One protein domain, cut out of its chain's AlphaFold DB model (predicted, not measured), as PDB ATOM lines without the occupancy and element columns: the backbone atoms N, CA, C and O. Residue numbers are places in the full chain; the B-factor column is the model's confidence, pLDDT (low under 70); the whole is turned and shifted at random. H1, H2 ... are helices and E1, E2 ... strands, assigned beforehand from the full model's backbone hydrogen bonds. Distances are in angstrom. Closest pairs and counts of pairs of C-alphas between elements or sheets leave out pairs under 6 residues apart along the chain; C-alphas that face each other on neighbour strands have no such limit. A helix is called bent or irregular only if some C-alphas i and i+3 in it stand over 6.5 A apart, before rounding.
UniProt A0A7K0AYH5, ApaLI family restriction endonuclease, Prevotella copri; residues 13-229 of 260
ATOM      1  N   SER A  13     -31.949  19.649 -10.512       89.75
ATOM      2  CA  SER A  13     -30.757  20.382 -10.051       89.75
ATOM      3  C   SER A  13     -30.886  20.810  -8.590       89.75
ATOM      4  O   SER A  13     -29.955  20.641  -7.799       89.75
ATOM      5  N   TYR A  14     -32.059  21.319  -8.207       89.88
ATOM      6  CA  TYR A  14     -32.360  21.630  -6.813       89.88
ATOM      7  C   TYR A  14     -32.296  20.375  -5.937       89.88
ATOM      8  O   TYR A  14     -31.664  20.400  -4.881       89.88
ATOM      9  N   LEU A  15     -32.901  19.270  -6.381       90.62
ATOM     10  CA  LEU A  15     -32.926  18.000  -5.655       90.62
ATOM     11  C   LEU A  15     -31.517  17.451  -5.398       90.62
ATOM     12  O   LEU A  15     -31.175  17.100  -4.265       90.62
ATOM     13  N   TYR A  16     -30.679  17.459  -6.434       93.31
ATOM     14  CA  TYR A  16     -29.278  17.062  -6.370       93.31
ATOM     15  C   TYR A  16     -28.519  17.879  -5.321       93.31
ATOM     16  O   TYR A  16     -27.885  17.321  -4.422       93.31
ATOM     17  N   MET A  17     -28.617  19.211  -5.396       94.44
ATOM     18  CA  MET A  17     -27.924  20.109  -4.471       94.44
ATOM     19  C   MET A  17     -28.457  19.988  -3.043       94.44
ATOM     20  O   MET A  17     -27.666  19.947  -2.102       94.44
ATOM     21  N   LYS A  18     -29.775  19.850  -2.863       93.31
ATOM     22  CA  LYS A  18     -30.408  19.613  -1.557       93.31
ATOM     23  C   LYS A  18     -29.856  18.346  -0.902       93.31
ATOM     24  O   LYS A  18     -29.446  18.394   0.259       93.31
ATOM     25  N   ASN A  19     -29.802  17.235  -1.639       95.00
ATOM     26  CA  ASN A  19     -29.283  15.963  -1.129       95.00
ATOM     27  C   ASN A  19     -27.779  16.045  -0.831       95.00
ATOM     28  O   ASN A  19     -27.323  15.536   0.195       95.00
ATOM     29  N   LEU A  20     -27.011  16.748  -1.671       96.00
ATOM     30  CA  LEU A  20     -25.585  16.974  -1.440       96.00
ATOM     31  C   LEU A  20     -25.351  17.766  -0.150       96.00
ATOM     32  O   LEU A  20     -24.566  17.355   0.705       96.00
ATOM     33  N   CYS A  21     -26.071  18.874   0.030       96.44
ATOM     34  CA  CYS A  21     -26.008  19.679   1.243       96.44
ATOM     35  C   CYS A  21     -26.416  18.872   2.483       96.44
ATOM     36  O   CYS A  21     -25.755  18.980   3.516       96.44
ATOM     37  N   ALA A  22     -27.458  18.037   2.391       95.31
ATOM     38  CA  ALA A  22     -27.878  17.166   3.485       95.31
ATOM     39  C   ALA A  22     -26.766  16.183   3.894       95.31
ATOM     40  O   ALA A  22     -26.460  16.070   5.085       95.31
ATOM     41  N   LEU A  23     -26.106  15.548   2.918       96.94
ATOM     42  CA  LEU A  23     -24.984  14.640   3.157       96.94
ATOM     43  C   LEU A  23     -23.814  15.344   3.858       96.94
ATOM     44  O   LEU A  23     -23.345  14.889   4.904       96.94
ATOM     45  N   TYR A  24     -23.357  16.478   3.324       97.19
ATOM     46  CA  TYR A  24     -22.227  17.208   3.905       97.19
ATOM     47  C   TYR A  24     -22.548  17.793   5.281       97.19
ATOM     48  O   TYR A  24     -21.710  17.728   6.180       97.19
ATOM     49  N   ARG A  25     -23.773  18.281   5.497       97.12
ATOM     50  CA  ARG A  25     -24.215  18.747   6.819       97.12
ATOM     51  C   ARG A  25     -24.107  17.642   7.870       97.12
ATOM     52  O   ARG A  25     -23.682  17.910   8.992       97.12
ATOM     53  N   ARG A  26     -24.474  16.406   7.522       96.44
ATOM     54  CA  ARG A  26     -24.396  15.252   8.431       96.44
ATOM     55  C   ARG A  26     -22.957  14.817   8.687       96.44
ATOM     56  O   ARG A  26     -22.617  14.565   9.838       96.44
ATOM     57  N   ARG A  27     -22.085  14.857   7.671       96.50
ATOM     58  CA  ARG A  27     -20.634  14.640   7.844       96.50
ATOM     59  C   ARG A  27     -20.016  15.638   8.821       96.50
ATOM     60  O   ARG A  27     -19.327  15.232   9.750       96.50
ATOM     61  N   VAL A  28     -20.316  16.928   8.657       97.44
ATOM     62  CA  VAL A  28     -19.843  17.982   9.572       97.44
ATOM     63  C   VAL A  28     -20.387  17.762  10.983       97.44
ATOM     64  O   VAL A  28     -19.642  17.849  11.955       97.44
ATOM     65  N   LYS A  29     -21.673  17.418  11.121       97.31
ATOM     66  CA  LYS A  29     -22.254  17.102  12.430       97.31
ATOM     67  C   LYS A  29     -21.553  15.916  13.099       97.31
ATOM     68  O   LYS A  29     -21.237  16.001  14.280       97.31
ATOM     69  N   TYR A  30     -21.286  14.839  12.362       97.75
ATOM     70  CA  TYR A  30     -20.592  13.673  12.908       97.75
ATOM     71  C   TYR A  30     -19.137  13.983  13.283       97.75
ATOM     72  O   TYR A  30     -18.679  13.569  14.344       97.75
ATOM     73  N   TYR A  31     -18.446  14.811  12.497       96.81
ATOM     74  CA  TYR A  31     -17.140  15.353  12.877       96.81
ATOM     75  C   TYR A  31     -17.189  16.078  14.236       96.81
ATOM     76  O   TYR A  31     -16.369  15.812  15.113       96.81
ATOM     77  N   TYR A  32     -18.200  16.923  14.470       97.25
ATOM     78  CA  TYR A  32     -18.385  17.561  15.779       97.25
ATOM     79  C   TYR A  32     -18.708  16.569  16.900       97.25
ATOM     80  O   TYR A  32     -18.288  16.794  18.035       97.25
ATOM     81  N   ILE A  33     -19.428  15.481  16.616       97.25
ATOM     82  CA  ILE A  33     -19.667  14.412  17.597       97.25
ATOM     83  C   ILE A  33     -18.338  13.773  18.006       97.25
ATOM     84  O   ILE A  33     -18.062  13.686  19.200       97.25
ATOM     85  N   LEU A  34     -17.486  13.403  17.044       96.75
ATOM     86  CA  LEU A  34     -16.163  12.834  17.321       96.75
ATOM     87  C   LEU A  34     -15.304  13.776  18.177       96.75
ATOM     88  O   LEU A  34     -14.699  13.337  19.155       96.75
ATOM     89  N   LYS A  35     -15.311  15.077  17.857       95.94
ATOM     90  CA  LYS A  35     -14.586  16.110  18.613       95.94
ATOM     91  C   LYS A  35     -15.052  16.207  20.076       95.94
ATOM     92  O   LYS A  35     -14.235  16.320  20.991       95.94
ATOM     93  N   ASN A  36     -16.363  16.131  20.314       96.31
ATOM     94  CA  ASN A  36     -16.960  16.489  21.605       96.31
ATOM     95  C   ASN A  36     -17.412  15.303  22.477       96.31
ATOM     96  O   ASN A  36     -17.721  15.516  23.645       96.31
ATOM     97  N   GLN A  37     -17.454  14.065  21.972       96.38
ATOM     98  CA  GLN A  37     -17.929  12.912  22.748       96.38
ATOM     99  C   GLN A  37     -17.013  12.616  23.942       96.38
ATOM    100  O   GLN A  37     -15.917  12.071  23.790       96.38
ATOM    101  N   SER A  38     -17.446  12.961  25.151       94.56
ATOM    102  CA  SER A  38     -16.717  12.679  26.391       94.56
ATOM    103  C   SER A  38     -16.528  11.181  26.633       94.56
ATOM    104  O   SER A  38     -17.363  10.367  26.228       94.56
ATOM    105  N   PHE A  39     -15.433  10.837  27.315       95.69
ATOM    106  CA  PHE A  39     -15.299   9.533  27.964       95.69
ATOM    107  C   PHE A  39     -16.366   9.392  29.063       95.69
ATOM    108  O   PHE A  39     -16.840  10.411  29.581       95.69
ATOM    109  N   PRO A  40     -16.794   8.158  29.376       96.19
ATOM    110  CA  PRO A  40     -17.798   7.934  30.406       96.19
ATOM    111  C   PRO A  40     -17.284   8.311  31.796       96.19
ATOM    112  O   PRO A  40     -16.082   8.347  32.041       96.19
ATOM    113  N   ASN A  41     -18.208   8.527  32.727       94.81
ATOM    114  CA  ASN A  41     -17.883   8.542  34.150       94.81
ATOM    115  C   ASN A  41     -17.977   7.123  34.749       94.81
ATOM    116  O   ASN A  41     -18.561   6.217  34.148       94.81
ATOM    117  N   ALA A  42     -17.429   6.934  35.953       92.94
ATOM    118  CA  ALA A  42     -17.395   5.631  36.617       92.94
ATOM    119  C   ALA A  42     -18.799   5.022  36.808       92.94
ATOM    120  O   ALA A  42     -19.009   3.841  36.527       92.94
ATOM    121  N   GLU A  43     -19.787   5.829  37.204       93.12
ATOM    122  CA  GLU A  43     -21.169   5.383  37.450       93.12
ATOM    123  C   GLU A  43     -21.815   4.732  36.215       93.12
ATOM    124  O   GLU A  43     -22.626   3.815  36.341       93.12
ATOM    125  N   GLN A  44     -21.427   5.151  35.007       92.94
ATOM    126  CA  GLN A  44     -21.953   4.602  33.754       92.94
ATOM    127  C   GLN A  44     -21.421   3.204  33.403       92.94
ATOM    128  O   GLN A  44     -22.049   2.503  32.597       92.94
ATOM    129  N   ILE A  45     -20.257   2.807  33.933       96.12
ATOM    130  CA  ILE A  45     -19.524   1.624  33.453       96.12
ATOM    131  C   ILE A  45     -19.130   0.627  34.542       96.12
ATOM    132  O   ILE A  45     -19.038  -0.559  34.226       96.12
ATOM    133  N   VAL A  46     -18.957   1.048  35.800       95.19
ATOM    134  CA  VAL A  46     -18.457   0.185  36.887       95.19
ATOM    135  C   VAL A  46     -19.277  -1.095  37.073       95.19
ATOM    136  O   VAL A  46     -18.653  -2.147  37.151       95.19
ATOM    137  N   PRO A  47     -20.629  -1.097  37.057       96.44
ATOM    138  CA  PRO A  47     -21.392  -2.342  37.205       96.44
ATOM    139  C   PRO A  47     -21.072  -3.417  36.152       96.44
ATOM    140  O   PRO A  47     -21.306  -4.599  36.386       96.44
ATOM    141  N   ARG A  48     -20.519  -3.031  34.993       95.19
ATOM    142  CA  ARG A  48     -20.139  -3.961  33.917       95.19
ATOM    143  C   ARG A  48     -18.876  -4.754  34.251       95.19
ATOM    144  O   ARG A  48     -18.662  -5.795  33.640       95.19
ATOM    145  N   SER A  49     -18.068  -4.296  35.213       96.31
ATOM    146  CA  SER A  49     -16.863  -5.005  35.656       96.31
ATOM    147  C   SER A  49     -17.187  -6.385  36.226       96.31
ATOM    148  O   SER A  49     -16.385  -7.294  36.064       96.31
ATOM    149  N   LEU A  50     -18.387  -6.580  36.791       96.88
ATOM    150  CA  LEU A  50     -18.854  -7.866  37.325       96.88
ATOM    151  C   LEU A  50     -18.753  -9.018  36.315       96.88
ATOM    152  O   LEU A  50     -18.638 -10.170  36.719       96.88
ATOM    153  N   LEU A  51     -18.803  -8.716  35.014       96.75
ATOM    154  CA  LEU A  51     -18.743  -9.714  33.946       96.75
ATOM    155  C   LEU A  51     -17.313 -10.182  33.629       96.75
ATOM    156  O   LEU A  51     -17.139 -11.246  33.044       96.75
ATOM    157  N   GLU A  52     -16.301  -9.385  33.972       96.25
ATOM    158  CA  GLU A  52     -14.909  -9.576  33.530       96.25
ATOM    159  C   GLU A  52     -13.894  -9.492  34.689       96.25
ATOM    160  O   GLU A  52     -12.692  -9.664  34.481       96.25
ATOM    161  N   TYR A  53     -14.358  -9.227  35.912       96.94
ATOM    162  CA  TYR A  53     -13.512  -9.067  37.090       96.94
ATOM    163  C   TYR A  53     -12.706 -10.340  37.377       96.94
ATOM    164  O   TYR A  53     -13.258 -11.436  37.440       96.94
ATOM    165  N   GLY A  54     -11.391 -10.187  37.567       97.00
ATOM    166  CA  GLY A  54     -10.458 -11.296  37.795       97.00
ATOM    167  C   GLY A  54      -9.903 -11.958  36.528       97.00
ATOM    168  O   GLY A  54      -8.981 -12.762  36.637       97.00
ATOM    169  N   ASN A  55     -10.390 -11.601  35.332       97.75
ATOM    170  CA  ASN A  55      -9.863 -12.145  34.070       97.75
ATOM    171  C   ASN A  55      -8.593 -11.427  33.581       97.75
ATOM    172  O   ASN A  55      -7.868 -11.956  32.741       97.75
ATOM    173  N   CYS A  56      -8.329 -10.217  34.076       96.81
ATOM    174  CA  CYS A  56      -7.128  -9.441  33.783       96.81
ATOM    175  C   CYS A  56      -6.801  -8.499  34.951       96.81
ATOM    176  O   CYS A  56      -7.494  -8.494  35.970       96.81
ATOM    177  N   GLU A  57      -5.719  -7.735  34.818       98.19
ATOM    178  CA  GLU A  57      -5.332  -6.725  35.802       98.19
ATOM    179  C   GLU A  57      -6.419  -5.629  35.910       98.19
ATOM    180  O   GLU A  57      -7.075  -5.278  34.928       98.19
ATOM    181  N   ASN A  58      -6.660  -5.130  37.125       97.44
ATOM    182  CA  ASN A  58      -7.795  -4.258  37.427       97.44
ATOM    183  C   ASN A  58      -7.724  -2.902  36.711       97.44
ATOM    184  O   ASN A  58      -8.760  -2.417  36.250       97.44
ATOM    185  N   GLN A  59      -6.539  -2.294  36.614       97.62
ATOM    186  CA  GLN A  59      -6.346  -1.056  35.861       97.62
ATOM    187  C   GLN A  59      -6.591  -1.284  34.367       97.62
ATOM    188  O   GLN A  59      -7.314  -0.505  33.751       97.62
ATOM    189  N   LEU A  60      -6.091  -2.388  33.801       97.75
ATOM    190  CA  LEU A  60      -6.370  -2.749  32.408       97.75
ATOM    191  C   LEU A  60      -7.874  -2.928  32.154       97.75
ATOM    192  O   LEU A  60      -8.386  -2.444  31.143       97.75
ATOM    193  N   LEU A  61      -8.600  -3.586  33.066       97.50
ATOM    194  CA  LEU A  61     -10.054  -3.708  32.959       97.50
ATOM    195  C   LEU A  61     -10.727  -2.330  32.999       97.50
ATOM    196  O   LEU A  61     -11.598  -2.065  32.175       97.50
ATOM    197  N   ALA A  62     -10.331  -1.447  33.918       96.75
ATOM    198  CA  ALA A  62     -10.889  -0.100  34.017       96.75
ATOM    199  C   ALA A  62     -10.680   0.709  32.723       96.75
ATOM    200  O   ALA A  62     -11.658   1.200  32.150       96.75
ATOM    201  N   ASP A  63      -9.446   0.754  32.212       96.38
ATOM    202  CA  ASP A  63      -9.099   1.442  30.964       96.38
ATOM    203  C   ASP A  63      -9.900   0.872  29.782       96.38
ATOM    204  O   ASP A  63     -10.438   1.606  28.945       96.38
ATOM    205  N   TRP A  64     -10.041  -0.456  29.732       96.38
ATOM    206  CA  TRP A  64     -10.835  -1.125  28.709       96.38
ATOM    207  C   TRP A  64     -12.318  -0.740  28.773       96.38
ATOM    208  O   TRP A  64     -12.928  -0.470  27.734       96.38
ATOM    209  N   LEU A  65     -12.917  -0.660  29.966       97.19
ATOM    210  CA  LEU A  65     -14.319  -0.257  30.129       97.19
ATOM    211  C   LEU A  65     -14.576   1.172  29.630       97.19
ATOM    212  O   LEU A  65     -15.617   1.416  29.005       97.19
ATOM    213  N   GLU A  66     -13.644   2.095  29.874       97.19
ATOM    214  CA  GLU A  66     -13.727   3.479  29.399       97.19
ATOM    215  C   GLU A  66     -13.710   3.554  27.871       97.19
ATOM    216  O   GLU A  66     -14.631   4.119  27.264       97.19
ATOM    217  N   TRP A  67     -12.711   2.927  27.240       97.50
ATOM    218  CA  TRP A  67     -12.598   2.874  25.782       97.50
ATOM    219  C   TRP A  67     -13.797   2.187  25.146       97.50
ATOM    220  O   TRP A  67     -14.403   2.732  24.223       97.50
ATOM    221  N   ARG A  68     -14.198   1.026  25.669       96.50
ATOM    222  CA  ARG A  68     -15.333   0.259  25.152       96.50
ATOM    223  C   ARG A  68     -16.615   1.081  25.143       96.50
ATOM    224  O   ARG A  68     -17.364   1.048  24.167       96.50
ATOM    225  N   LYS A  69     -16.888   1.824  26.217       96.94
ATOM    226  CA  LYS A  69     -18.083   2.673  26.290       96.94
ATOM    227  C   LYS A  69     -17.990   3.877  25.358       96.94
ATOM    228  O   LYS A  69     -18.993   4.205  24.727       96.94
ATOM    229  N   TRP A  70     -16.824   4.508  25.243       97.19
ATOM    230  CA  TRP A  70     -16.628   5.613  24.307       97.19
ATOM    231  C   TRP A  70     -16.831   5.167  22.849       97.19
ATOM    232  O   TRP A  70     -17.586   5.805  22.117       97.19
ATOM    233  N   ILE A  71     -16.246   4.028  22.456       97.12
ATOM    234  CA  ILE A  71     -16.432   3.419  21.127       97.12
ATOM    235  C   ILE A  71     -17.913   3.132  20.879       97.12
ATOM    236  O   ILE A  71     -18.443   3.512  19.839       97.12
ATOM    237  N   PHE A  72     -18.593   2.516  21.852       96.81
ATOM    238  CA  PHE A  72     -20.024   2.232  21.757       96.81
ATOM    239  C   PHE A  72     -20.854   3.501  21.521       96.81
ATOM    240  O   PHE A  72     -21.761   3.499  20.692       96.81
ATOM    241  N   ASP A  73     -20.552   4.597  22.217       97.12
ATOM    242  CA  ASP A  73     -21.278   5.855  22.028       97.12
ATOM    243  C   ASP A  73     -21.036   6.457  20.646       97.12
ATOM    244  O   ASP A  73     -21.983   6.909  20.000       97.12
ATOM    245  N   ILE A  74     -19.788   6.441  20.173       97.44
ATOM    246  CA  ILE A  74     -19.432   6.922  18.836       97.44
ATOM    247  C   ILE A  74     -20.113   6.102  17.742       97.44
ATOM    248  O   ILE A  74     -20.650   6.687  16.797       97.44
ATOM    249  N   ASP A  75     -20.124   4.778  17.872       96.81
ATOM    250  CA  ASP A  75     -20.779   3.881  16.921       96.81
ATOM    251  C   ASP A  75     -22.299   4.083  16.921       96.81
ATOM    252  O   ASP A  75     -22.899   4.331  15.876       96.81
ATOM    253  N   ASN A  76     -22.921   4.137  18.101       95.56
ATOM    254  CA  ASN A  76     -24.355   4.387  18.224       95.56
ATOM    255  C   ASN A  76     -24.764   5.741  17.608       95.56
ATOM    256  O   ASN A  76     -25.785   5.849  16.925       95.56
ATOM    257  N   ARG A  77     -23.949   6.789  17.793       96.75
ATOM    258  CA  ARG A  77     -24.158   8.089  17.132       96.75
ATOM    259  C   ARG A  77     -23.935   8.018  15.623       96.75
ATOM    260  O   ARG A  77     -24.673   8.668  14.887       96.75
ATOM    261  N   SER A  78     -22.955   7.240  15.163       95.69
ATOM    262  CA  SER A  78     -22.707   6.997  13.738       95.69
ATOM    263  C   SER A  78     -23.912   6.340  13.073       95.69
ATOM    264  O   SER A  78     -24.411   6.835  12.062       95.69
ATOM    265  N   ALA A  79     -24.443   5.280  13.686       92.12
ATOM    266  CA  ALA A  79     -25.633   4.580  13.218       92.12
ATOM    267  C   ALA A  79     -26.845   5.523  13.154       92.12
ATOM    268  O   ALA A  79     -27.544   5.573  12.140       92.12
ATOM    269  N   GLN A  80     -27.048   6.344  14.191       92.19
ATOM    270  CA  GLN A  80     -28.121   7.338  14.224       92.19
ATOM    271  C   GLN A  80     -27.996   8.381  13.097       92.19
ATOM    272  O   GLN A  80     -28.964   8.645  12.384       92.19
ATOM    273  N   GLU A  81     -26.822   8.997  12.926       95.06
ATOM    274  CA  GLU A  81     -26.617   9.992  11.865       95.06
ATOM    275  C   GLU A  81     -26.682   9.371  10.466       95.06
ATOM    276  O   GLU A  81     -27.137  10.039   9.536       95.06
ATOM    277  N   THR A  82     -26.301   8.095  10.334       93.06
ATOM    278  CA  THR A  82     -26.459   7.313   9.102       93.06
ATOM    279  C   THR A  82     -27.936   7.142   8.751       93.06
ATOM    280  O   THR A  82     -28.316   7.470   7.631       93.06
ATOM    281  N   GLY A  83     -28.801   6.753   9.693       89.12
ATOM    282  CA  GLY A  83     -30.251   6.687   9.448       89.12
ATOM    283  C   GLY A  83     -30.831   8.036   8.999       89.12
ATOM    284  O   GLY A  83     -31.535   8.129   7.998       89.12
ATOM    285  N   TYR A  84     -30.424   9.132   9.653       90.00
ATOM    286  CA  TYR A  84     -30.888  10.487   9.316       90.00
ATOM    287  C   TYR A  84     -30.389  11.062   7.986       90.00
ATOM    288  O   TYR A  84     -30.837  12.148   7.597       90.00
ATOM    289  N   VAL A  85     -29.434  10.410   7.325       92.69
ATOM    290  CA  VAL A  85     -28.926  10.835   6.016       92.69
ATOM    291  C   VAL A  85     -29.299   9.848   4.922       92.69
ATOM    292  O   VAL A  85     -29.679  10.274   3.839       92.69
ATOM    293  N   PHE A  86     -29.225   8.552   5.208       91.31
ATOM    294  CA  PHE A  86     -29.384   7.493   4.230       91.31
ATOM    295  C   PHE A  86     -30.833   7.406   3.747       91.31
ATOM    296  O   PHE A  86     -31.095   7.685   2.579       91.31
ATOM    297  N   GLU A  87     -31.785   7.138   4.642       91.25
ATOM    298  CA  GLU A  87     -33.195   6.947   4.272       91.25
ATOM    299  C   GLU A  87     -33.787   8.184   3.569       91.25
ATOM    300  O   GLU A  87     -34.339   8.028   2.476       91.25
ATOM    301  N   PRO A  88     -33.612   9.431   4.071       92.62
ATOM    302  CA  PRO A  88     -34.210  10.595   3.417       92.62
ATOM    303  C   PRO A  88     -33.598  10.907   2.047       92.62
ATOM    304  O   PRO A  88     -34.308  11.370   1.154       92.62
ATOM    305  N   ILE A  89     -32.292  10.675   1.861       94.25
ATOM    306  CA  ILE A  89     -31.648  10.868   0.554       94.25
ATOM    307  C   ILE A  89     -32.157   9.832  -0.442       94.25
ATOM    308  O   ILE A  89     -32.416  10.183  -1.591       94.25
ATOM    309  N   LEU A  90     -32.313   8.578  -0.025       93.75
ATOM    310  CA  LEU A  90     -32.820   7.526  -0.898       93.75
ATOM    311  C   LEU A  90     -34.279   7.758  -1.286       93.75
ATOM    312  O   LEU A  90     -34.596   7.690  -2.470       93.75
ATOM    313  N   ALA A  91     -35.134   8.123  -0.327       94.06
ATOM    314  CA  ALA A  91     -36.515   8.528  -0.590       94.06
ATOM    315  C   ALA A  91     -36.581   9.654  -1.633       94.06
ATOM    316  O   ALA A  91     -37.300   9.568  -2.625       94.06
ATOM    317  N   SER A  92     -35.741  10.673  -1.441       92.31
ATOM    318  CA  SER A  92     -35.575  11.804  -2.352       92.31
ATOM    319  C   SER A  92     -35.111  11.362  -3.749       92.31
ATOM    320  O   SER A  92     -35.662  11.816  -4.748       92.31
ATOM    321  N   CYS A  93     -34.153  10.431  -3.846       91.94
ATOM    322  CA  CYS A  93     -33.697   9.878  -5.129       91.94
ATOM    323  C   CYS A  93     -34.780   9.063  -5.847       91.94
ATOM    324  O   CYS A  93     -34.816   9.077  -7.068       91.94
ATOM    325  N   LEU A  94     -35.671   8.390  -5.115       91.81
ATOM    326  CA  LEU A  94     -36.816   7.671  -5.683       91.81
ATOM    327  C   LEU A  94     -37.936   8.607  -6.177       91.81
ATOM    328  O   LEU A  94     -38.903   8.131  -6.766       91.81
ATOM    329  N   GLY A  95     -37.835   9.917  -5.923       89.31
ATOM    330  CA  GLY A  95     -38.905  10.882  -6.189       89.31
ATOM    331  C   GLY A  95     -40.032  10.855  -5.151       89.31
ATOM    332  O   GLY A  95     -41.082  11.454  -5.376       89.31
ATOM    333  N   GLY A  96     -39.823  10.169  -4.026       92.12
ATOM    334  CA  GLY A  96     -40.755  10.110  -2.908       92.12
ATOM    335  C   GLY A  96     -40.342  10.989  -1.733       92.12
ATOM    336  O   GLY A  96     -39.430  11.820  -1.802       92.12
ATOM    337  N   GLU A  97     -41.030  10.788  -0.614       92.69
ATOM    338  CA  GLU A  97     -40.742  11.485   0.634       92.69
ATOM    339  C   GLU A  97     -40.925  10.579   1.857       92.69
ATOM    340  O   GLU A  97     -41.821   9.730   1.866       92.69
ATOM    341  N   PRO A  98     -40.102  10.747   2.908       93.31
ATOM    342  CA  PRO A  98     -40.361  10.098   4.182       93.31
ATOM    343  C   PRO A  98     -41.615  10.701   4.815       93.31
ATOM    344  O   PRO A  98     -41.753  11.924   4.911       93.31
ATOM    345  N   VAL A  99     -42.511   9.851   5.313       93.31
ATOM    346  CA  VAL A  99     -43.735  10.297   5.990       93.31
ATOM    347  C   VAL A  99     -43.728   9.853   7.444       93.31
ATOM    348  O   VAL A  99     -43.617   8.674   7.777       93.31
ATOM    349  N   SER A 100     -43.859  10.829   8.345       91.25
ATOM    350  CA  SER A 100     -44.000  10.544   9.773       91.25
ATOM    351  C   SER A 100     -45.305   9.801  10.048       91.25
ATOM    352  O   SER A 100     -46.276   9.948   9.302       91.25
ATOM    353  N   GLY A 101     -45.367   9.074  11.170       89.19
ATOM    354  CA  GLY A 101     -46.588   8.380  11.586       89.19
ATOM    355  C   GLY A 101     -47.819   9.287  11.513       89.19
ATOM    356  O   GLY A 101     -48.789   8.944  10.858       89.19
ATOM    357  N   LYS A 102     -47.759  10.514  12.043       88.31
ATOM    358  CA  LYS A 102     -48.910  11.437  12.066       88.31
ATOM    359  C   LYS A 102     -49.534  11.714  10.685       88.31
ATOM    360  O   LYS A 102     -50.753  11.837  10.601       88.31
ATOM    361  N   ASN A 103     -48.721  11.785   9.630       87.62
ATOM    362  CA  ASN A 103     -49.160  12.164   8.280       87.62
ATOM    363  C   ASN A 103     -49.228  10.976   7.308       87.62
ATOM    364  O   ASN A 103     -49.659  11.139   6.169       87.62
ATOM    365  N   SER A 104     -48.801   9.792   7.740       92.38
ATOM    366  CA  SER A 104     -48.718   8.618   6.880       92.38
ATOM    367  C   SER A 104     -50.098   8.113   6.451       92.38
ATOM    368  O   SER A 104     -51.002   8.020   7.290       92.38
ATOM    369  N   PRO A 105     -50.284   7.724   5.177       92.12
ATOM    370  CA  PRO A 105     -51.508   7.062   4.728       92.12
ATOM    371  C   PRO A 105     -51.655   5.643   5.305       92.12
ATOM    372  O   PRO A 105     -52.756   5.095   5.292       92.12
ATOM    373  N   VAL A 106     -50.580   5.063   5.849       95.75
ATOM    374  CA  VAL A 106     -50.556   3.705   6.398       95.75
ATOM    375  C   VAL A 106     -50.960   3.719   7.872       95.75
ATOM    376  O   VAL A 106     -50.360   4.406   8.704       95.75
ATOM    377  N   ARG A 107     -51.986   2.932   8.207       95.12
ATOM    378  CA  ARG A 107     -52.462   2.715   9.580       95.12
ATOM    379  C   ARG A 107     -51.956   1.378  10.100       95.12
ATOM    380  O   ARG A 107     -51.980   0.396   9.365       95.12
ATOM    381  N   ARG A 108     -51.560   1.337  11.373       94.19
ATOM    382  CA  ARG A 108     -51.278   0.078  12.071       94.19
ATOM    383  C   ARG A 108     -52.548  -0.758  12.140       94.19
ATOM    384  O   ARG A 108     -53.634  -0.185  12.238       94.19
ATOM    385  N   ILE A 109     -52.411  -2.076  12.124       92.94
ATOM    386  CA  ILE A 109     -53.533  -3.012  12.268       92.94
ATOM    387  C   ILE A 109     -53.578  -3.603  13.680       92.94
ATOM    388  O   ILE A 109     -52.538  -3.748  14.320       92.94
ATOM    389  N   ASP A 110     -54.778  -3.913  14.168       90.69
ATOM    390  CA  ASP A 110     -54.980  -4.634  15.427       90.69
ATOM    391  C   ASP A 110     -54.840  -6.161  15.250       90.69
ATOM    392  O   ASP A 110     -54.573  -6.663  14.154       90.69
ATOM    393  N   GLU A 111     -55.031  -6.914  16.336       86.25
ATOM    394  CA  GLU A 111     -54.973  -8.386  16.343       86.25
ATOM    395  C   GLU A 111     -56.014  -9.037  15.416       86.25
ATOM    396  O   GLU A 111     -55.803 -10.146  14.928       86.25
ATOM    397  N   ASN A 112     -57.106  -8.326  15.118       87.25
ATOM    398  CA  ASN A 112     -58.162  -8.766  14.209       87.25
ATOM    399  C   ASN A 112     -57.888  -8.356  12.748       87.25
ATOM    400  O   ASN A 112     -58.682  -8.663  11.856       87.25
ATOM    401  N   GLY A 113     -56.778  -7.661  12.479       85.88
ATOM    402  CA  GLY A 113     -56.407  -7.175  11.152       85.88
ATOM    403  C   GLY A 113     -57.165  -5.921  10.701       85.88
ATOM    404  O   GLY A 113     -57.171  -5.617   9.500       85.88
ATOM    405  N   ASN A 114     -57.800  -5.195  11.627       91.19
ATOM    406  CA  ASN A 114     -58.509  -3.949  11.348       91.19
ATOM    407  C   ASN A 114     -57.581  -2.732  11.504       91.19
ATOM    408  O   ASN A 114     -56.780  -2.690  12.438       91.19
ATOM    409  N   PRO A 115     -57.678  -1.716  10.623       91.56
ATOM    410  CA  PRO A 115     -56.916  -0.479  10.768       91.56
ATOM    411  C   PRO A 115     -57.236   0.257  12.073       91.56
ATOM    412  O   PRO A 115     -58.397   0.477  12.411       91.56
ATOM    413  N   THR A 116     -56.196   0.711  12.763       92.75
ATOM    414  CA  THR A 116     -56.288   1.479  14.008       92.75
ATOM    415  C   THR A 116     -56.176   2.987  13.757       92.75
ATOM    416  O   THR A 116     -55.899   3.465  12.646       92.75
ATOM    417  N   GLU A 117     -56.371   3.782  14.810       90.06
ATOM    418  CA  GLU A 117     -56.097   5.222  14.765       90.06
ATOM    419  C   GLU A 117     -54.600   5.533  14.645       90.06
ATOM    420  O   GLU A 117     -54.220   6.542  14.045       90.06
ATOM    421  N   ASN A 118     -53.756   4.631  15.153       91.25
ATOM    422  CA  ASN A 118     -52.312   4.767  15.109       91.25
ATOM    423  C   ASN A 118     -51.798   4.539  13.690       91.25
ATOM    424  O   ASN A 118     -52.103   3.549  13.026       91.25
ATOM    425  N   ARG A 119     -50.965   5.463  13.230       92.44
ATOM    426  CA  ARG A 119     -50.372   5.436  11.896       92.44
ATOM    427  C   ARG A 119     -48.906   5.019  11.945       92.44
ATOM    428  O   ARG A 119     -48.253   5.095  12.988       92.44
ATOM    429  N   ARG A 120     -48.398   4.559  10.808       91.75
ATOM    430  CA  ARG A 120     -47.068   3.963  10.660       91.75
ATOM    431  C   ARG A 120     -46.130   4.939   9.961       91.75
ATOM    432  O   ARG A 120     -46.501   5.496   8.937       91.75
ATOM    433  N   GLN A 121     -44.935   5.164  10.500       92.75
ATOM    434  CA  GLN A 121     -43.894   5.869   9.746       92.75
ATOM    435  C   GLN A 121     -43.523   5.042   8.510       92.75
ATOM    436  O   GLN A 121     -43.442   3.821   8.611       92.75
ATOM    437  N   VAL A 122     -43.316   5.707   7.375       93.88
ATOM    438  CA  VAL A 122     -42.869   5.075   6.126       93.88
ATOM    439  C   VAL A 122     -41.616   5.792   5.649       93.88
ATOM    440  O   VAL A 122     -41.592   7.027   5.610       93.88
ATOM    441  N   ASP A 123     -40.600   5.023   5.267       94.62
ATOM    442  CA  ASP A 123     -39.296   5.565   4.873       94.62
ATOM    443  C   ASP A 123     -39.376   6.334   3.555       94.62
ATOM    444  O   ASP A 123     -38.740   7.376   3.398       94.62
ATOM    445  N   CYS A 124     -40.194   5.858   2.614       96.06
ATOM    446  CA  CYS A 124     -40.492   6.579   1.384       96.06
ATOM    447  C   CYS A 124     -41.904   6.273   0.875       96.06
ATOM    448  O   CYS A 124     -42.263   5.123   0.633       96.06
ATOM    449  N   PHE A 125     -42.699   7.317   0.667       96.12
ATOM    450  CA  PHE A 125     -43.998   7.253   0.010       96.12
ATOM    451  C   PHE A 125     -43.931   7.950  -1.350       96.12
ATOM    452  O   PHE A 125     -43.472   9.091  -1.445       96.12
ATOM    453  N   ILE A 126     -44.413   7.272  -2.394       94.31
ATOM    454  CA  ILE A 126     -44.584   7.836  -3.735       94.31
ATOM    455  C   ILE A 126     -46.076   7.842  -4.049       94.31
ATOM    456  O   ILE A 126     -46.678   6.814  -4.365       94.31
ATOM    457  N   LYS A 127     -46.688   9.023  -3.944       92.19
ATOM    458  CA  LYS A 127     -48.136   9.189  -4.099       92.19
ATOM    459  C   LYS A 127     -48.629   8.810  -5.496       92.19
ATOM    460  O   LYS A 127     -49.655   8.147  -5.604       92.19
ATOM    461  N   ASP A 128     -47.897   9.212  -6.533       91.06
ATOM    462  CA  ASP A 128     -48.320   9.060  -7.931       91.06
ATOM    463  C   ASP A 128     -48.405   7.585  -8.362       91.06
ATOM    464  O   ASP A 128     -49.259   7.230  -9.172       91.06
ATOM    465  N   SER A 129     -47.570   6.713  -7.785       93.94
ATOM    466  CA  SER A 129     -47.580   5.266  -8.034       93.94
ATOM    467  C   SER A 129     -48.275   4.448  -6.939       93.94
ATOM    468  O   SER A 129     -48.363   3.231  -7.068       93.94
ATOM    469  N   ALA A 130     -48.780   5.094  -5.880       96.38
ATOM    470  CA  ALA A 130     -49.339   4.438  -4.697       96.38
ATOM    471  C   ALA A 130     -48.377   3.415  -4.049       96.38
ATOM    472  O   ALA A 130     -48.800   2.383  -3.527       96.38
ATOM    473  N   GLU A 131     -47.074   3.705  -4.057       97.56
ATOM    474  CA  GLU A 131     -46.031   2.819  -3.528       97.56
ATOM    475  C   GLU A 131     -45.505   3.314  -2.175       97.56
ATOM    476  O   GLU A 131     -45.262   4.509  -1.978       97.56
ATOM    477  N   VAL A 132     -45.290   2.381  -1.245       97.81
ATOM    478  CA  VAL A 132     -44.643   2.637   0.049       97.81
ATOM    479  C   VAL A 132     -43.439   1.731   0.219       97.81
ATOM    480  O   VAL A 132     -43.530   0.517   0.052       97.81
ATOM    481  N   TYR A 133     -42.309   2.333   0.552       97.19
ATOM    482  CA  TYR A 133     -41.020   1.673   0.634       97.19
ATOM    483  C   TYR A 133     -40.566   1.584   2.089       97.19
ATOM    484  O   TYR A 133     -40.627   2.574   2.822       97.19
ATOM    485  N   GLU A 134     -40.062   0.412   2.456       95.69
ATOM    486  CA  GLU A 134     -39.251   0.180   3.652       95.69
ATOM    487  C   GLU A 134     -37.797   0.014   3.192       95.69
ATOM    488  O   GLU A 134     -37.490  -0.881   2.394       95.69
ATOM    489  N   LEU A 135     -36.909   0.887   3.662       93.88
ATOM    490  CA  LEU A 135     -35.512   0.952   3.240       93.88
ATOM    491  C   LEU A 135     -34.615   0.429   4.365       93.88
ATOM    492  O   LEU A 135     -34.583   0.983   5.458       93.88
ATOM    493  N   LYS A 136     -33.832  -0.620   4.104       90.69
ATOM    494  CA  LYS A 136     -32.937  -1.217   5.106       90.69
ATOM    495  C   LYS A 136     -31.530  -1.376   4.568       90.69
ATOM    496  O   LYS A 136     -31.325  -1.954   3.506       90.69
ATOM    497  N   MET A 137     -30.530  -0.951   5.340       86.56
ATOM    498  CA  MET A 137     -29.144  -1.313   5.025       86.56
ATOM    499  C   MET A 137     -28.931  -2.823   5.164       86.56
ATOM    500  O   MET A 137     -28.346  -3.436   4.286       86.56
ATOM    501  N   ARG A 138     -29.438  -3.424   6.245       83.44
ATOM    502  CA  ARG A 138     -29.343  -4.857   6.552       83.44
ATOM    503  C   ARG A 138     -30.556  -5.286   7.370       83.44
ATOM    504  O   ARG A 138     -31.072  -4.504   8.167       83.44
ATOM    505  N   VAL A 139     -30.972  -6.541   7.220       81.81
ATOM    506  CA  VAL A 139     -31.923  -7.178   8.139       81.81
ATOM    507  C   VAL A 139     -31.146  -7.710   9.343       81.81
ATOM    508  O   VAL A 139     -30.343  -8.630   9.216       81.81
ATOM    509  N   THR A 140     -31.355  -7.114  10.515       67.06
ATOM    510  CA  THR A 140     -30.695  -7.533  11.762       67.06
ATOM    511  C   THR A 140     -31.712  -7.992  12.791       67.06
ATOM    512  O   THR A 140     -32.741  -7.346  12.982       67.06
ATOM    513  N   ILE A 141     -31.383  -9.048  13.532       58.62
ATOM    514  CA  ILE A 141     -32.139  -9.447  14.719       58.62
ATOM    515  C   ILE A 141     -31.668  -8.565  15.881       58.62
ATOM    516  O   ILE A 141     -30.466  -8.409  16.104       58.62
ATOM    517  N   ALA A 142     -32.595  -7.967  16.632       53.34
ATOM    518  CA  ALA A 142     -32.238  -7.356  17.910       53.34
ATOM    519  C   ALA A 142     -31.673  -8.437  18.845       53.34
ATOM    520  O   ALA A 142     -32.187  -9.551  18.851       53.34
ATOM    521  N   ALA A 143     -30.689  -8.119  19.687       44.19
ATOM    522  CA  ALA A 143     -30.123  -9.085  20.640       44.19
ATOM    523  C   ALA A 143     -31.188  -9.774  21.530       44.19
ATOM    524  O   ALA A 143     -30.972 -10.881  22.005       44.19
ATOM    525  N   SER A 144     -32.352  -9.140  21.720       48.81
ATOM    526  CA  SER A 144     -33.501  -9.670  22.464       48.81
ATOM    527  C   SER A 144     -34.451 -10.572  21.660       48.81
ATOM    528  O   SER A 144     -35.350 -11.161  22.252       48.81
ATOM    529  N   GLY A 145     -34.347 -10.642  20.327       52.88
ATOM    530  CA  GLY A 145     -35.225 -11.435  19.450       52.88
ATOM    531  C   GLY A 145     -36.715 -11.042  19.421       52.88
ATOM    532  O   GLY A 145     -37.448 -11.507  18.552       52.88
ATOM    533  N   GLN A 146     -37.183 -10.178  20.326       43.50
ATOM    534  CA  GLN A 146     -38.595  -9.827  20.501       43.50
ATOM    535  C   GLN A 146     -38.901  -8.377  20.092       43.50
ATOM    536  O   GLN A 146     -38.139  -7.452  20.371       43.50
ATOM    537  N   GLY A 147     -40.054  -8.180  19.441       56.97
ATOM    538  CA  GLY A 147     -40.660  -6.870  19.170       56.97
ATOM    539  C   GLY A 147     -40.465  -6.360  17.743       56.97
ATOM    540  O   GLY A 147     -41.436  -6.257  16.999       56.97
ATOM    541  N   ARG A 148     -39.220  -6.090  17.329       69.38
ATOM    542  CA  ARG A 148     -38.946  -5.413  16.040       69.38
ATOM    543  C   ARG A 148     -39.359  -6.226  14.816       69.38
ATOM    544  O   ARG A 148     -39.895  -5.670  13.868       69.38
ATOM    545  N   PHE A 149     -39.168  -7.543  14.849       78.12
ATOM    546  CA  PHE A 149     -39.480  -8.375  13.688       78.12
ATOM    547  C   PHE A 149     -40.985  -8.479  13.415       78.12
ATOM    548  O   PHE A 149     -41.411  -8.464  12.265       78.12
ATOM    549  N   ASN A 150     -41.808  -8.521  14.467       81.88
ATOM    550  CA  ASN A 150     -43.260  -8.533  14.294       81.88
ATOM    551  C   ASN A 150     -43.739  -7.231  13.644       81.88
ATOM    552  O   ASN A 150     -44.581  -7.280  12.754       81.88
ATOM    553  N   GLU A 151     -43.165  -6.086  14.026       82.19
ATOM    554  CA  GLU A 151     -43.490  -4.808  13.388       82.19
ATOM    555  C   GLU A 151     -43.098  -4.763  11.908       82.19
ATOM    556  O   GLU A 151     -43.801  -4.129  11.119       82.19
ATOM    557  N   GLU A 152     -41.993  -5.399  11.516       86.31
ATOM    558  CA  GLU A 152     -41.588  -5.510  10.107       86.31
ATOM    559  C   GLU A 152     -42.537  -6.423   9.314       86.31
ATOM    560  O   GLU A 152     -42.854  -6.137   8.159       86.31
ATOM    561  N   MET A 153     -43.055  -7.481   9.944       90.44
ATOM    562  CA  MET A 153     -44.002  -8.415   9.323       90.44
ATOM    563  C   MET A 153     -45.416  -7.840   9.156       90.44
ATOM    564  O   MET A 153     -46.145  -8.279   8.263       90.44
ATOM    565  N   THR A 154     -45.838  -6.878   9.988       93.19
ATOM    566  CA  THR A 154     -47.167  -6.252   9.842       93.19
ATOM    567  C   THR A 154     -47.194  -5.160   8.782       93.19
ATOM    568  O   THR A 154     -48.223  -4.995   8.130       93.19
ATOM    569  N   PHE A 155     -46.079  -4.461   8.547       95.00
ATOM    570  CA  PHE A 155     -46.005  -3.347   7.598       95.00
ATOM    571  C   PHE A 155     -46.603  -3.636   6.203       95.00
ATOM    572  O   PHE A 155     -47.469  -2.876   5.767       95.00
ATOM    573  N   PRO A 156     -46.238  -4.719   5.488       97.06
ATOM    574  CA  PRO A 156     -46.810  -4.983   4.164       97.06
ATOM    575  C   PRO A 156     -48.329  -5.229   4.200       97.06
ATOM    576  O   PRO A 156     -49.030  -4.851   3.263       97.06
ATOM    577  N   LYS A 157     -48.865  -5.785   5.298       96.25
ATOM    578  CA  LYS A 157     -50.318  -5.944   5.495       96.25
ATOM    579  C   LYS A 157     -50.995  -4.593   5.724       96.25
ATOM    580  O   LYS A 157     -52.053  -4.328   5.158       96.25
ATOM    581  N   GLU A 158     -50.375  -3.740   6.537       96.81
ATOM    582  CA  GLU A 158     -50.825  -2.370   6.811       96.81
ATOM    583  C   GLU A 158     -50.880  -1.540   5.514       96.81
ATOM    584  O   GLU A 158     -51.879  -0.871   5.243       96.81
ATOM    585  N   ALA A 159     -49.847  -1.637   4.673       97.56
ATOM    586  CA  ALA A 159     -49.779  -0.988   3.365       97.56
ATOM    587  C   ALA A 159     -50.858  -1.497   2.396       97.56
ATOM    588  O   ALA A 159     -51.589  -0.696   1.813       97.56
ATOM    589  N   GLN A 160     -51.019  -2.821   2.286       97.19
ATOM    590  CA  GLN A 160     -52.052  -3.434   1.448       97.19
ATOM    591  C   GLN A 160     -53.460  -2.977   1.864       97.19
ATOM    592  O   GLN A 160     -54.276  -2.627   1.013       97.19
ATOM    593  N   LYS A 161     -53.748  -2.923   3.171       95.75
ATOM    594  CA  LYS A 161     -55.028  -2.419   3.706       95.75
ATOM    595  C   LYS A 161     -55.266  -0.941   3.391       95.75
ATOM    596  O   LYS A 161     -56.418  -0.535   3.271       95.75
ATOM    597  N   ALA A 162     -54.202  -0.155   3.242       95.56
ATOM    598  CA  ALA A 162     -54.276   1.233   2.795       95.56
ATOM    599  C   ALA A 162     -54.429   1.375   1.265       95.56
ATOM    600  O   ALA A 162     -54.513   2.499   0.773       95.56
ATOM    601  N   GLY A 163     -54.472   0.267   0.514       96.62
ATOM    602  CA  GLY A 163     -54.534   0.276  -0.950       96.62
ATOM    603  C   GLY A 163     -53.211   0.663  -1.614       96.62
ATOM    604  O   GLY A 163     -53.221   1.139  -2.745       96.62
ATOM    605  N   LEU A 164     -52.088   0.497  -0.908       98.12
ATOM    606  CA  LEU A 164     -50.748   0.854  -1.372       98.12
ATOM    607  C   LEU A 164     -49.937  -0.408  -1.671       98.12
ATOM    608  O   LEU A 164     -50.116  -1.440  -1.022       98.12
ATOM    609  N   THR A 165     -49.009  -0.322  -2.621       98.44
ATOM    610  CA  THR A 165     -48.068  -1.403  -2.930       98.44
ATOM    611  C   THR A 165     -46.861  -1.329  -1.988       98.44
ATOM    612  O   THR A 165     -46.094  -0.365  -2.080       98.44
ATOM    613  N   PRO A 166     -46.648  -2.315  -1.094       98.38
ATOM    614  CA  PRO A 166     -45.467  -2.336  -0.242       98.38
ATOM    615  C   PRO A 166     -44.232  -2.794  -1.020       98.38
ATOM    616  O   PRO A 166     -44.269  -3.791  -1.744       98.38
ATOM    617  N   ILE A 167     -43.116  -2.088  -0.850       98.31
ATOM    618  CA  ILE A 167     -41.837  -2.400  -1.489       98.31
ATOM    619  C   ILE A 167     -40.749  -2.500  -0.424       98.31
ATOM    620  O   ILE A 167     -40.450  -1.534   0.272       98.31
ATOM    621  N   LEU A 168     -40.140  -3.676  -0.305       97.69
ATOM    622  CA  LEU A 168     -38.994  -3.896   0.572       97.69
ATOM    623  C   LEU A 168     -37.697  -3.643  -0.196       97.69
ATOM    624  O   LEU A 168     -37.477  -4.238  -1.250       97.69
ATOM    625  N   VAL A 169     -36.805  -2.819   0.341       96.94
ATOM    626  CA  VAL A 169     -35.472  -2.604  -0.233       96.94
ATOM    627  C   VAL A 169     -34.431  -2.914   0.830       96.94
ATOM    628  O   VAL A 169     -34.388  -2.248   1.862       96.94
ATOM    629  N   VAL A 170     -33.593  -3.924   0.591       95.00
ATOM    630  CA  VAL A 170     -32.506  -4.308   1.505       95.00
ATOM    631  C   VAL A 170     -31.179  -4.242   0.763       95.00
ATOM    632  O   VAL A 170     -30.988  -4.955  -0.212       95.00
ATOM    633  N   PHE A 171     -30.254  -3.399   1.210       92.31
ATOM    634  CA  PHE A 171     -28.976  -3.202   0.512       92.31
ATOM    635  C   PHE A 171     -27.940  -4.294   0.796       92.31
ATOM    636  O   PHE A 171     -27.032  -4.488  -0.003       92.31
ATOM    637  N   ASP A 172     -28.088  -5.026   1.898       89.06
ATOM    638  CA  ASP A 172     -27.310  -6.227   2.186       89.06
ATOM    639  C   ASP A 172     -27.877  -7.443   1.440       89.06
ATOM    640  O   ASP A 172     -29.048  -7.793   1.603       89.06
ATOM    641  N   GLY A 173     -27.028  -8.092   0.641       87.19
ATOM    642  CA  GLY A 173     -27.360  -9.285  -0.138       87.19
ATOM    643  C   GLY A 173     -27.305 -10.604   0.636       87.19
ATOM    644  O   GLY A 173     -27.650 -11.643   0.079       87.19
ATOM    645  N   ASN A 174     -26.861 -10.599   1.897       87.38
ATOM    646  CA  ASN A 174     -26.718 -11.829   2.672       87.38
ATOM    647  C   ASN A 174     -28.079 -12.461   3.002       87.38
ATOM    648  O   ASN A 174     -28.910 -11.888   3.714       87.38
ATOM    649  N   GLU A 175     -28.285 -13.682   2.512       87.00
ATOM    650  CA  GLU A 175     -29.512 -14.430   2.760       87.00
ATOM    651  C   GLU A 175     -29.643 -14.862   4.222       87.00
ATOM    652  O   GLU A 175     -28.679 -15.235   4.893       87.00
ATOM    653  N   SER A 176     -30.881 -14.844   4.715       88.12
ATOM    654  CA  SER A 176     -31.236 -15.374   6.029       88.12
ATOM    655  C   SER A 176     -32.687 -15.843   6.047       88.12
ATOM    656  O   SER A 176     -33.527 -15.343   5.295       88.12
ATOM    657  N   ASP A 177     -33.019 -16.754   6.962       89.44
ATOM    658  CA  ASP A 177     -34.405 -17.201   7.170       89.44
ATOM    659  C   ASP A 177     -35.358 -16.034   7.445       89.44
ATOM    660  O   ASP A 177     -36.525 -16.054   7.050       89.44
ATOM    661  N   LEU A 178     -34.854 -15.000   8.122       87.56
ATOM    662  CA  LEU A 178     -35.608 -13.798   8.440       87.56
ATOM    663  C   LEU A 178     -35.935 -12.991   7.183       87.56
ATOM    664  O   LEU A 178     -37.090 -12.629   6.955       87.56
ATOM    665  N   LEU A 179     -34.923 -12.762   6.348       91.00
ATOM    666  CA  LEU A 179     -35.089 -12.061   5.085       91.00
ATOM    667  C   LEU A 179     -36.044 -12.820   4.153       91.00
ATOM    668  O   LEU A 179     -36.927 -12.210   3.552       91.00
ATOM    669  N   ASN A 180     -35.937 -14.148   4.096       92.62
ATOM    670  CA  ASN A 180     -36.836 -14.996   3.310       92.62
ATOM    671  C   ASN A 180     -38.298 -14.889   3.763       92.62
ATOM    672  O   ASN A 180     -39.201 -14.800   2.926       92.62
ATOM    673  N   LYS A 181     -38.549 -14.824   5.076       93.19
ATOM    674  CA  LYS A 181     -39.896 -14.587   5.621       93.19
ATOM    675  C   LYS A 181     -40.441 -13.213   5.228       93.19
ATOM    676  O   LYS A 181     -41.597 -13.130   4.820       93.19
ATOM    677  N   LEU A 182     -39.621 -12.162   5.300       93.00
ATOM    678  CA  LEU A 182     -40.029 -10.809   4.900       93.00
ATOM    679  C   LEU A 182     -40.344 -10.730   3.407       93.00
ATOM    680  O   LEU A 182     -41.416 -10.257   3.042       93.00
ATOM    681  N   LYS A 183     -39.462 -11.252   2.546       95.62
ATOM    682  CA  LYS A 183     -39.682 -11.328   1.092       95.62
ATOM    683  C   LYS A 183     -41.034 -11.956   0.767       95.62
ATOM    684  O   LYS A 183     -41.841 -11.356   0.057       95.62
ATOM    685  N   LYS A 184     -41.295 -13.132   1.349       96.81
ATOM    686  CA  LYS A 184     -42.560 -13.851   1.182       96.81
ATOM    687  C   LYS A 184     -43.744 -13.003   1.648       96.81
ATOM    688  O   LYS A 184     -44.713 -12.862   0.916       96.81
ATOM    689  N   GLN A 185     -43.647 -12.383   2.822       96.81
ATOM    690  CA  GLN A 185     -44.725 -11.565   3.376       96.81
ATOM    691  C   GLN A 185     -45.054 -10.338   2.512       96.81
ATOM    692  O   GLN A 185     -46.226  -9.983   2.390       96.81
ATOM    693  N   TYR A 186     -44.054  -9.697   1.902       98.00
ATOM    694  CA  TYR A 186     -44.284  -8.606   0.951       98.00
ATOM    695  C   TYR A 186     -44.979  -9.108  -0.317       98.00
ATOM    696  O   TYR A 186     -45.948  -8.491  -0.752       98.00
ATOM    697  N   GLN A 187     -44.546 -10.244  -0.873       98.31
ATOM    698  CA  GLN A 187     -45.191 -10.855  -2.043       98.31
ATOM    699  C   GLN A 187     -46.640 -11.273  -1.764       98.31
ATOM    700  O   GLN A 187     -47.526 -10.953  -2.553       98.31
ATOM    701  N   ASP A 188     -46.898 -11.920  -0.624       98.00
ATOM    702  CA  ASP A 188     -48.239 -12.351  -0.203       98.00
ATOM    703  C   ASP A 188     -49.199 -11.150  -0.038       98.00
ATOM    704  O   ASP A 188     -50.414 -11.281  -0.186       98.00
ATOM    705  N   CYS A 189     -48.659  -9.953   0.220       97.81
ATOM    706  CA  CYS A 189     -49.402  -8.693   0.290       97.81
ATOM    707  C   CYS A 189     -49.500  -7.941  -1.053       97.81
ATOM    708  O   CYS A 189     -49.940  -6.790  -1.075       97.81
ATOM    709  N   GLY A 190     -49.115  -8.563  -2.174       97.62
ATOM    710  CA  GLY A 190     -49.122  -7.943  -3.506       97.62
ATOM    711  C   GLY A 190     -47.996  -6.928  -3.734       97.62
ATOM    712  O   GLY A 190     -48.075  -6.106  -4.646       97.62
ATOM    713  N   GLY A 191     -46.973  -6.954  -2.883       98.06
ATOM    714  CA  GLY A 191     -45.808  -6.083  -2.926       98.06
ATOM    715  C   GLY A 191     -44.632  -6.632  -3.730       98.06
ATOM    716  O   GLY A 191     -44.714  -7.664  -4.398       98.06
ATOM    717  N   LYS A 192     -43.503  -5.925  -3.638       98.12
ATOM    718  CA  LYS A 192     -42.226  -6.282  -4.279       98.12
ATOM    719  C   LYS A 192     -41.085  -6.239  -3.267       98.12
ATOM    720  O   LYS A 192     -41.215  -5.645  -2.197       98.12
ATOM    721  N   TYR A 193     -39.950  -6.828  -3.627       97.75
ATOM    722  CA  TYR A 193     -38.704  -6.659  -2.890       97.75
ATOM    723  C   TYR A 193     -37.515  -6.506  -3.843       97.75
ATOM    724  O   TYR A 193     -37.553  -7.022  -4.957       97.75
ATOM    725  N   TYR A 194     -36.460  -5.836  -3.381       97.81
ATOM    726  CA  TYR A 194     -35.177  -5.700  -4.074       97.81
ATOM    727  C   TYR A 194     -34.043  -5.825  -3.059       97.81
ATOM    728  O   TYR A 194     -34.089  -5.168  -2.017       97.81
ATOM    729  N   ILE A 195     -33.055  -6.675  -3.341       96.25
ATOM    730  CA  ILE A 195     -32.046  -7.107  -2.366       96.25
ATOM    731  C   ILE A 195     -30.642  -6.975  -2.951       96.25
ATOM    732  O   ILE A 195     -30.441  -7.294  -4.119       96.25
ATOM    733  N   GLY A 196     -29.673  -6.541  -2.145       93.81
ATOM    734  CA  GLY A 196     -28.274  -6.452  -2.562       93.81
ATOM    735  C   GLY A 196     -28.111  -5.576  -3.805       93.81
ATOM    736  O   GLY A 196     -28.572  -4.433  -3.847       93.81
ATOM    737  N   ASP A 197     -27.502  -6.128  -4.851       94.00
ATOM    738  CA  ASP A 197     -27.303  -5.416  -6.115       94.00
ATOM    739  C   ASP A 197     -28.618  -5.026  -6.803       94.00
ATOM    740  O   ASP A 197     -28.691  -3.949  -7.400       94.00
ATOM    741  N   ASP A 198     -29.685  -5.820  -6.662       96.56
ATOM    742  CA  ASP A 198     -30.997  -5.486  -7.227       96.56
ATOM    743  C   ASP A 198     -31.597  -4.245  -6.560       96.56
ATOM    744  O   ASP A 198     -32.237  -3.432  -7.229       96.56
ATOM    745  N   ALA A 199     -31.350  -4.051  -5.258       96.00
ATOM    746  CA  ALA A 199     -31.755  -2.839  -4.546       96.00
ATOM    747  C   ALA A 199     -31.077  -1.599  -5.139       96.00
ATOM    748  O   ALA A 199     -31.730  -0.585  -5.401       96.00
ATOM    749  N   TRP A 200     -29.772  -1.689  -5.401       94.88
ATOM    750  CA  TRP A 200     -29.002  -0.603  -6.003       94.88
ATOM    751  C   TRP A 200     -29.372  -0.348  -7.465       94.88
ATOM    752  O   TRP A 200     -29.456   0.811  -7.878       94.88
ATOM    753  N   ASN A 201     -29.609  -1.404  -8.247       94.94
ATOM    754  CA  ASN A 201     -30.051  -1.304  -9.637       94.94
ATOM    755  C   ASN A 201     -31.411  -0.609  -9.733       94.94
ATOM    756  O   ASN A 201     -31.530   0.387 -10.444       94.94
ATOM    757  N   MET A 202     -32.388  -1.064  -8.944       95.25
ATOM    758  CA  MET A 202     -33.721  -0.466  -8.884       95.25
ATOM    759  C   MET A 202     -33.660   1.013  -8.497       95.25
ATOM    760  O   MET A 202     -34.303   1.846  -9.135       95.25
ATOM    761  N   LEU A 203     -32.847   1.359  -7.493       94.00
ATOM    762  CA  LEU A 203     -32.686   2.741  -7.054       94.00
ATOM    763  C   LEU A 203     -32.132   3.635  -8.176       94.00
ATOM    764  O   LEU A 203     -32.638   4.736  -8.385       94.00
ATOM    765  N   ARG A 204     -31.108   3.172  -8.905       93.25
ATOM    766  CA  ARG A 204     -30.520   3.917 -10.032       93.25
ATOM    767  C   ARG A 204     -31.505   4.102 -11.177       93.25
ATOM    768  O   ARG A 204     -31.585   5.195 -11.725       93.25
ATOM    769  N   GLU A 205     -32.235   3.047 -11.527       92.19
ATOM    770  CA  GLU A 205     -33.231   3.087 -12.596       92.19
ATOM    771  C   GLU A 205     -34.349   4.082 -12.260       92.19
ATOM    772  O   GLU A 205     -34.653   4.971 -13.054       92.19
ATOM    773  N   ARG A 206     -34.894   3.998 -11.041       91.44
ATOM    774  CA  ARG A 206     -35.950   4.894 -10.541       91.44
ATOM    775  C   ARG A 206     -35.510   6.348 -10.442       91.44
ATOM    776  O   ARG A 206     -36.308   7.236 -10.722       91.44
ATOM    777  N   ALA A 207     -34.265   6.589 -10.046       91.44
ATOM    778  CA  ALA A 207     -33.725   7.937  -9.929       91.44
ATOM    779  C   ALA A 207     -33.568   8.643 -11.287       91.44
ATOM    780  O   ALA A 207     -33.446   9.868 -11.334       91.44
ATOM    781  N   GLY A 208     -33.562   7.900 -12.394       89.38
ATOM    782  CA  GLY A 208     -33.262   8.454 -13.708       89.38
ATOM    783  C   GLY A 208     -31.790   8.849 -13.853       89.38
ATOM    784  O   GLY A 208     -30.963   8.650 -12.959       89.38
ATOM    785  N   VAL A 209     -31.441   9.402 -15.015       88.06
ATOM    786  CA  VAL A 209     -30.042   9.642 -15.406       88.06
ATOM    787  C   VAL A 209     -29.350  10.601 -14.436       88.06
ATOM    788  O   VAL A 209     -28.252  10.329 -13.953       88.06
ATOM    789  N   GLU A 210     -29.994  11.715 -14.112       88.88
ATOM    790  CA  GLU A 210     -29.375  12.815 -13.388       88.88
ATOM    791  C   GLU A 210     -29.211  12.526 -11.890       88.88
ATOM    792  O   GLU A 210     -28.129  12.733 -11.337       88.88
ATOM    793  N   MET A 211     -30.245  12.006 -11.216       91.56
ATOM    794  CA  MET A 211     -30.111  11.583  -9.815       91.56
ATOM    795  C   MET A 211     -29.361  10.250  -9.690       91.56
ATOM    796  O   MET A 211     -28.702  10.014  -8.675       91.56
ATOM    797  N   GLY A 212     -29.328   9.431 -10.746       91.31
ATOM    798  CA  GLY A 212     -28.421   8.293 -10.863       91.31
ATOM    799  C   GLY A 212     -26.948   8.698 -10.735       91.31
ATOM    800  O   GLY A 212     -26.184   8.018 -10.047       91.31
ATOM    801  N   ILE A 213     -26.548   9.854 -11.289       92.75
ATOM    802  CA  ILE A 213     -25.194  10.411 -11.093       92.75
ATOM    803  C   ILE A 213     -24.931  10.696  -9.610       92.75
ATOM    804  O   ILE A 213     -23.832  10.428  -9.123       92.75
ATOM    805  N   PHE A 214     -25.912  11.230  -8.874       94.75
ATOM    806  CA  PHE A 214     -25.758  11.494  -7.443       94.75
ATOM    807  C   PHE A 214     -25.459  10.202  -6.670       94.75
ATOM    808  O   PHE A 214     -24.482  10.143  -5.919       94.75
ATOM    809  N   ILE A 215     -26.255   9.154  -6.905       94.44
ATOM    810  CA  ILE A 215     -26.080   7.836  -6.275       94.44
ATOM    811  C   ILE A 215     -24.692   7.273  -6.600       94.44
ATOM    812  O   ILE A 215     -23.950   6.896  -5.689       94.44
ATOM    813  N   ASN A 216     -24.319   7.291  -7.881       94.25
ATOM    814  CA  ASN A 216     -23.063   6.741  -8.396       94.25
ATOM    815  C   ASN A 216     -21.820   7.544  -8.025       94.25
ATOM    816  O   ASN A 216     -20.712   7.078  -8.267       94.25
ATOM    817  N   LYS A 217     -21.976   8.742  -7.459       95.06
ATOM    818  CA  LYS A 217     -20.850   9.581  -7.047       95.06
ATOM    819  C   LYS A 217     -20.712   9.677  -5.534       95.06
ATOM    820  O   LYS A 217     -19.595   9.660  -5.027       95.06
ATOM    821  N   TYR A 218     -21.826   9.799  -4.814       95.75
ATOM    822  CA  TYR A 218     -21.803  10.194  -3.404       95.75
ATOM    823  C   TYR A 218     -22.329   9.145  -2.431       95.75
ATOM    824  O   TYR A 218     -22.009   9.249  -1.247       95.75
ATOM    825  N   ILE A 219     -23.112   8.167  -2.897       94.06
ATOM    826  CA  ILE A 219     -23.762   7.184  -2.022       94.06
ATOM    827  C   ILE A 219     -23.136   5.806  -2.193       94.06
ATOM    828  O   ILE A 219     -22.482   5.323  -1.274       94.06
ATOM    829  N   TYR A 220     -23.284   5.198  -3.372       92.75
ATOM    830  CA  TYR A 220     -22.857   3.819  -3.599       92.75
ATOM    831  C   TYR A 220     -21.330   3.634  -3.511       92.75
ATOM    832  O   TYR A 220     -20.896   2.775  -2.742       92.75
ATOM    833  N   PRO A 221     -20.481   4.441  -4.191       93.31
ATOM    834  CA  PRO A 221     -19.041   4.186  -4.178       93.31
ATOM    835  C   PRO A 221     -18.391   4.278  -2.795       93.31
ATOM    836  O   PRO A 221     -17.610   3.386  -2.484       93.31
ATOM    837  N   PRO A 222     -18.685   5.279  -1.936       92.38
ATOM    838  CA  PRO A 222     -18.123   5.306  -0.588       92.38
ATOM    839  C   PRO A 222     -18.462   4.055   0.229       92.38
ATOM    840  O   PRO A 222     -17.570   3.505   0.865       92.38
ATOM    841  N   ILE A 223     -19.708   3.574   0.163       90.81
ATOM    842  CA  ILE A 223     -20.147   2.363   0.873       90.81
ATOM    843  C   ILE A 223     -19.383   1.143   0.347       90.81
ATOM    844  O   ILE A 223     -18.679   0.482   1.108       90.81
ATOM    845  N   ASN A 224     -19.444   0.918  -0.966       88.75
ATOM    846  CA  ASN A 224     -18.803  -0.222  -1.614       88.75
ATOM    847  C   ASN A 224     -17.275  -0.209  -1.428       88.75
ATOM    848  O   ASN A 224     -16.651  -1.244  -1.235       88.75
ATOM    849  N   SER A 225     -16.650   0.974  -1.440       91.12
ATOM    850  CA  SER A 225     -15.202   1.096  -1.254       91.12
ATOM    851  C   SER A 225     -14.744   0.633   0.126       91.12
ATOM    852  O   SER A 225     -13.705  -0.009   0.217       91.12
ATOM    853  N   ILE A 226     -15.508   0.926   1.185       90.81
ATOM    854  CA  ILE A 226     -15.170   0.501   2.548       90.81
ATOM    855  C   ILE A 226     -15.392  -1.000   2.712       90.81
ATOM    856  O   ILE A 226     -14.561  -1.660   3.332       90.81
ATOM    857  N   GLU A 227     -16.451  -1.545   2.114       86.44
ATOM    858  CA  GLU A 227     -16.741  -2.982   2.134       86.44
ATOM    859  C   GLU A 227     -15.564  -3.824   1.618       86.44
ATOM    860  O   GLU A 227     -15.197  -4.809   2.255       86.44
ATOM    861  N   LEU A 228     -14.879  -3.377   0.558       86.31
ATOM    862  CA  LEU A 228     -13.693  -4.053   0.009       86.31
ATOM    863  C   LEU A 228     -12.515  -4.166   0.994       86.31
ATOM    864  O   LEU A 228     -11.645  -5.021   0.817       86.31
ATOM    865  N   PHE A 229     -12.454  -3.309   2.016       87.38
ATOM    866  CA  PHE A 229     -11.415  -3.355   3.048       87.38
ATOM    867  C   PHE A 229     -11.836  -4.135   4.297       87.38
ATOM    868  O   PHE A 229     -10.975  -4.457   5.123       87.38
TER     869      PHE A 229
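Overview. This is residues 13 to 229 of the 260 residues of the protein "ApaLI family restriction endonuclease" of Prevotella copri (UniProt A0A7K0AYH5). A long arm of two helices side by side, H1 and H3, runs out from a head built on a twisted five-stranded sheet; one end of H3 packs on a face of that sheet, and H2 crosses H3 near the arm's far end. H4 and H5 cover the sheet's other face, the small hairpin of E2 and E3 packs on H4, and the last helix folds back on itself, H6a standing on the same face as H3 and H6b returning past the end of H3. The printed part has 217 residues, with six named helices and seven named strands in the order H1, H2, H3, E1, E2, E3, E4, E5, H4, E6, H5, E7, H6; its class is mixed, helices and strands. The large sheet is mixed, in the order E1, E4, E5, E6, E7. The whole is only just loose, close to compact, with a radius of gyration of the C-alphas of 20.5 A and spans of 62 by 47 by 33 A.

Arrangement. The sheet runs E1, residues 97 to 99, E4, residues 122 to 126, E5, residues 131 to 136, E6, residues 165 to 170, and E7, residues 192 to 195. It is only just strongly twisted, its C-alphas lying up to 4.3 A off the best plane. E1 and E4 are antiparallel, with N 125 and O 97 at 2.8 A; E4 and E5 form an antiparallel hairpin, with N 133 and O 124 at 2.8 A. E5 and E6 are parallel, with N 136 and O 169 at 2.8 A, as are E6 and E7, with N 168 and O 192 at 2.9 A. H6, residues 197 to 227, was assigned as one helix by its hydrogen bonds but is bent, C-alphas 206 and 209 being 9.0 A apart; its arms are H6a, residues 197 to 206, and H6b, residues 209 to 227. Three layers are formed, helices on both faces of the sheet: H3, residues 58 to 93, and H6a on one face, H4, residues 148 to 161, and H5, residues 177 to 188, on the other. H3 lies over E4 at a height of 8.6 A, its closest C-alphas to E4 being Ala 91 and Cys 124, 4.8 A apart. H6a stands up from the sheet over E7, rising 51 degrees. H4 and H5 touch at Pro 156 and Tyr 186, C-alphas 5.5 A apart. E5, H4, E6 and E6, H5, E7 are strand-helix-strand units, parallel neighbour strands with a helix between, each with a right-handed crossover. E2, residues 107 to 109, and E3, residues 115 to 119, form an antiparallel hairpin, with N 108 and O 118 at 2.8 A; the closest C-alphas of E2 and H4 are Arg 108 and Glu 158, 5.8 A. H3 is the hub. H1, residues 13 to 36, touches it at a shallow tilt of 10 degrees, opposite ways, with C-alphas of Asn 19 and Ile 89 5.9 A apart. H1, H3 and H6b form an up and down bundle, each running against the one before; H6b only just touches H3, with 3 pairs of C-alphas within 8 A, the closest Cys 93 and Met 211, 6.1 A. H2, residues 42 to 51, touches H3 about perpendicular, at 73 degrees, with C-alphas of Ile 45 and Leu 65 6.5 A apart. Every O i to N i+4 pair is within hydrogen-bond range in H1, H5 and H6a, against 30 of 32 in H3, 8 of 10 in H4, 10 of 15 in H6b and 1 of 6 in H2, which has 4 of 7 O i to N i+3 pairs within range.

Along the chain. H3 is 51.8 A long, from C-alpha 58 at (-7.795, -4.258, 37.427) to C-alpha 93 at (-33.697, 9.878, -5.129). H1 is 34.8 A long and begins at C-alpha 13, (-30.757, 20.382, -10.051). H6b is 25.4 A long, with a kink of 33 degrees near residue 216, and ends at C-alpha 227, (-16.741, -2.982, 2.134). H4 measures 20.5 A, H5 16.4 A, E6 16.4 A and E5 16.2 A.

Size, cuts and confidence. The two C-alphas farthest apart are those of Glu 57 and Asp 128, at 63.3 A. The printed part has no cut. The link from E5 to H4, 11 residues, is long, and residues 142 to 147 in it stand free, as do residues 221 to 229, of which 221 to 227 belong to H6. The mean pLDDT of the printed part is 92.1, and residues 140 to 148 are under 70.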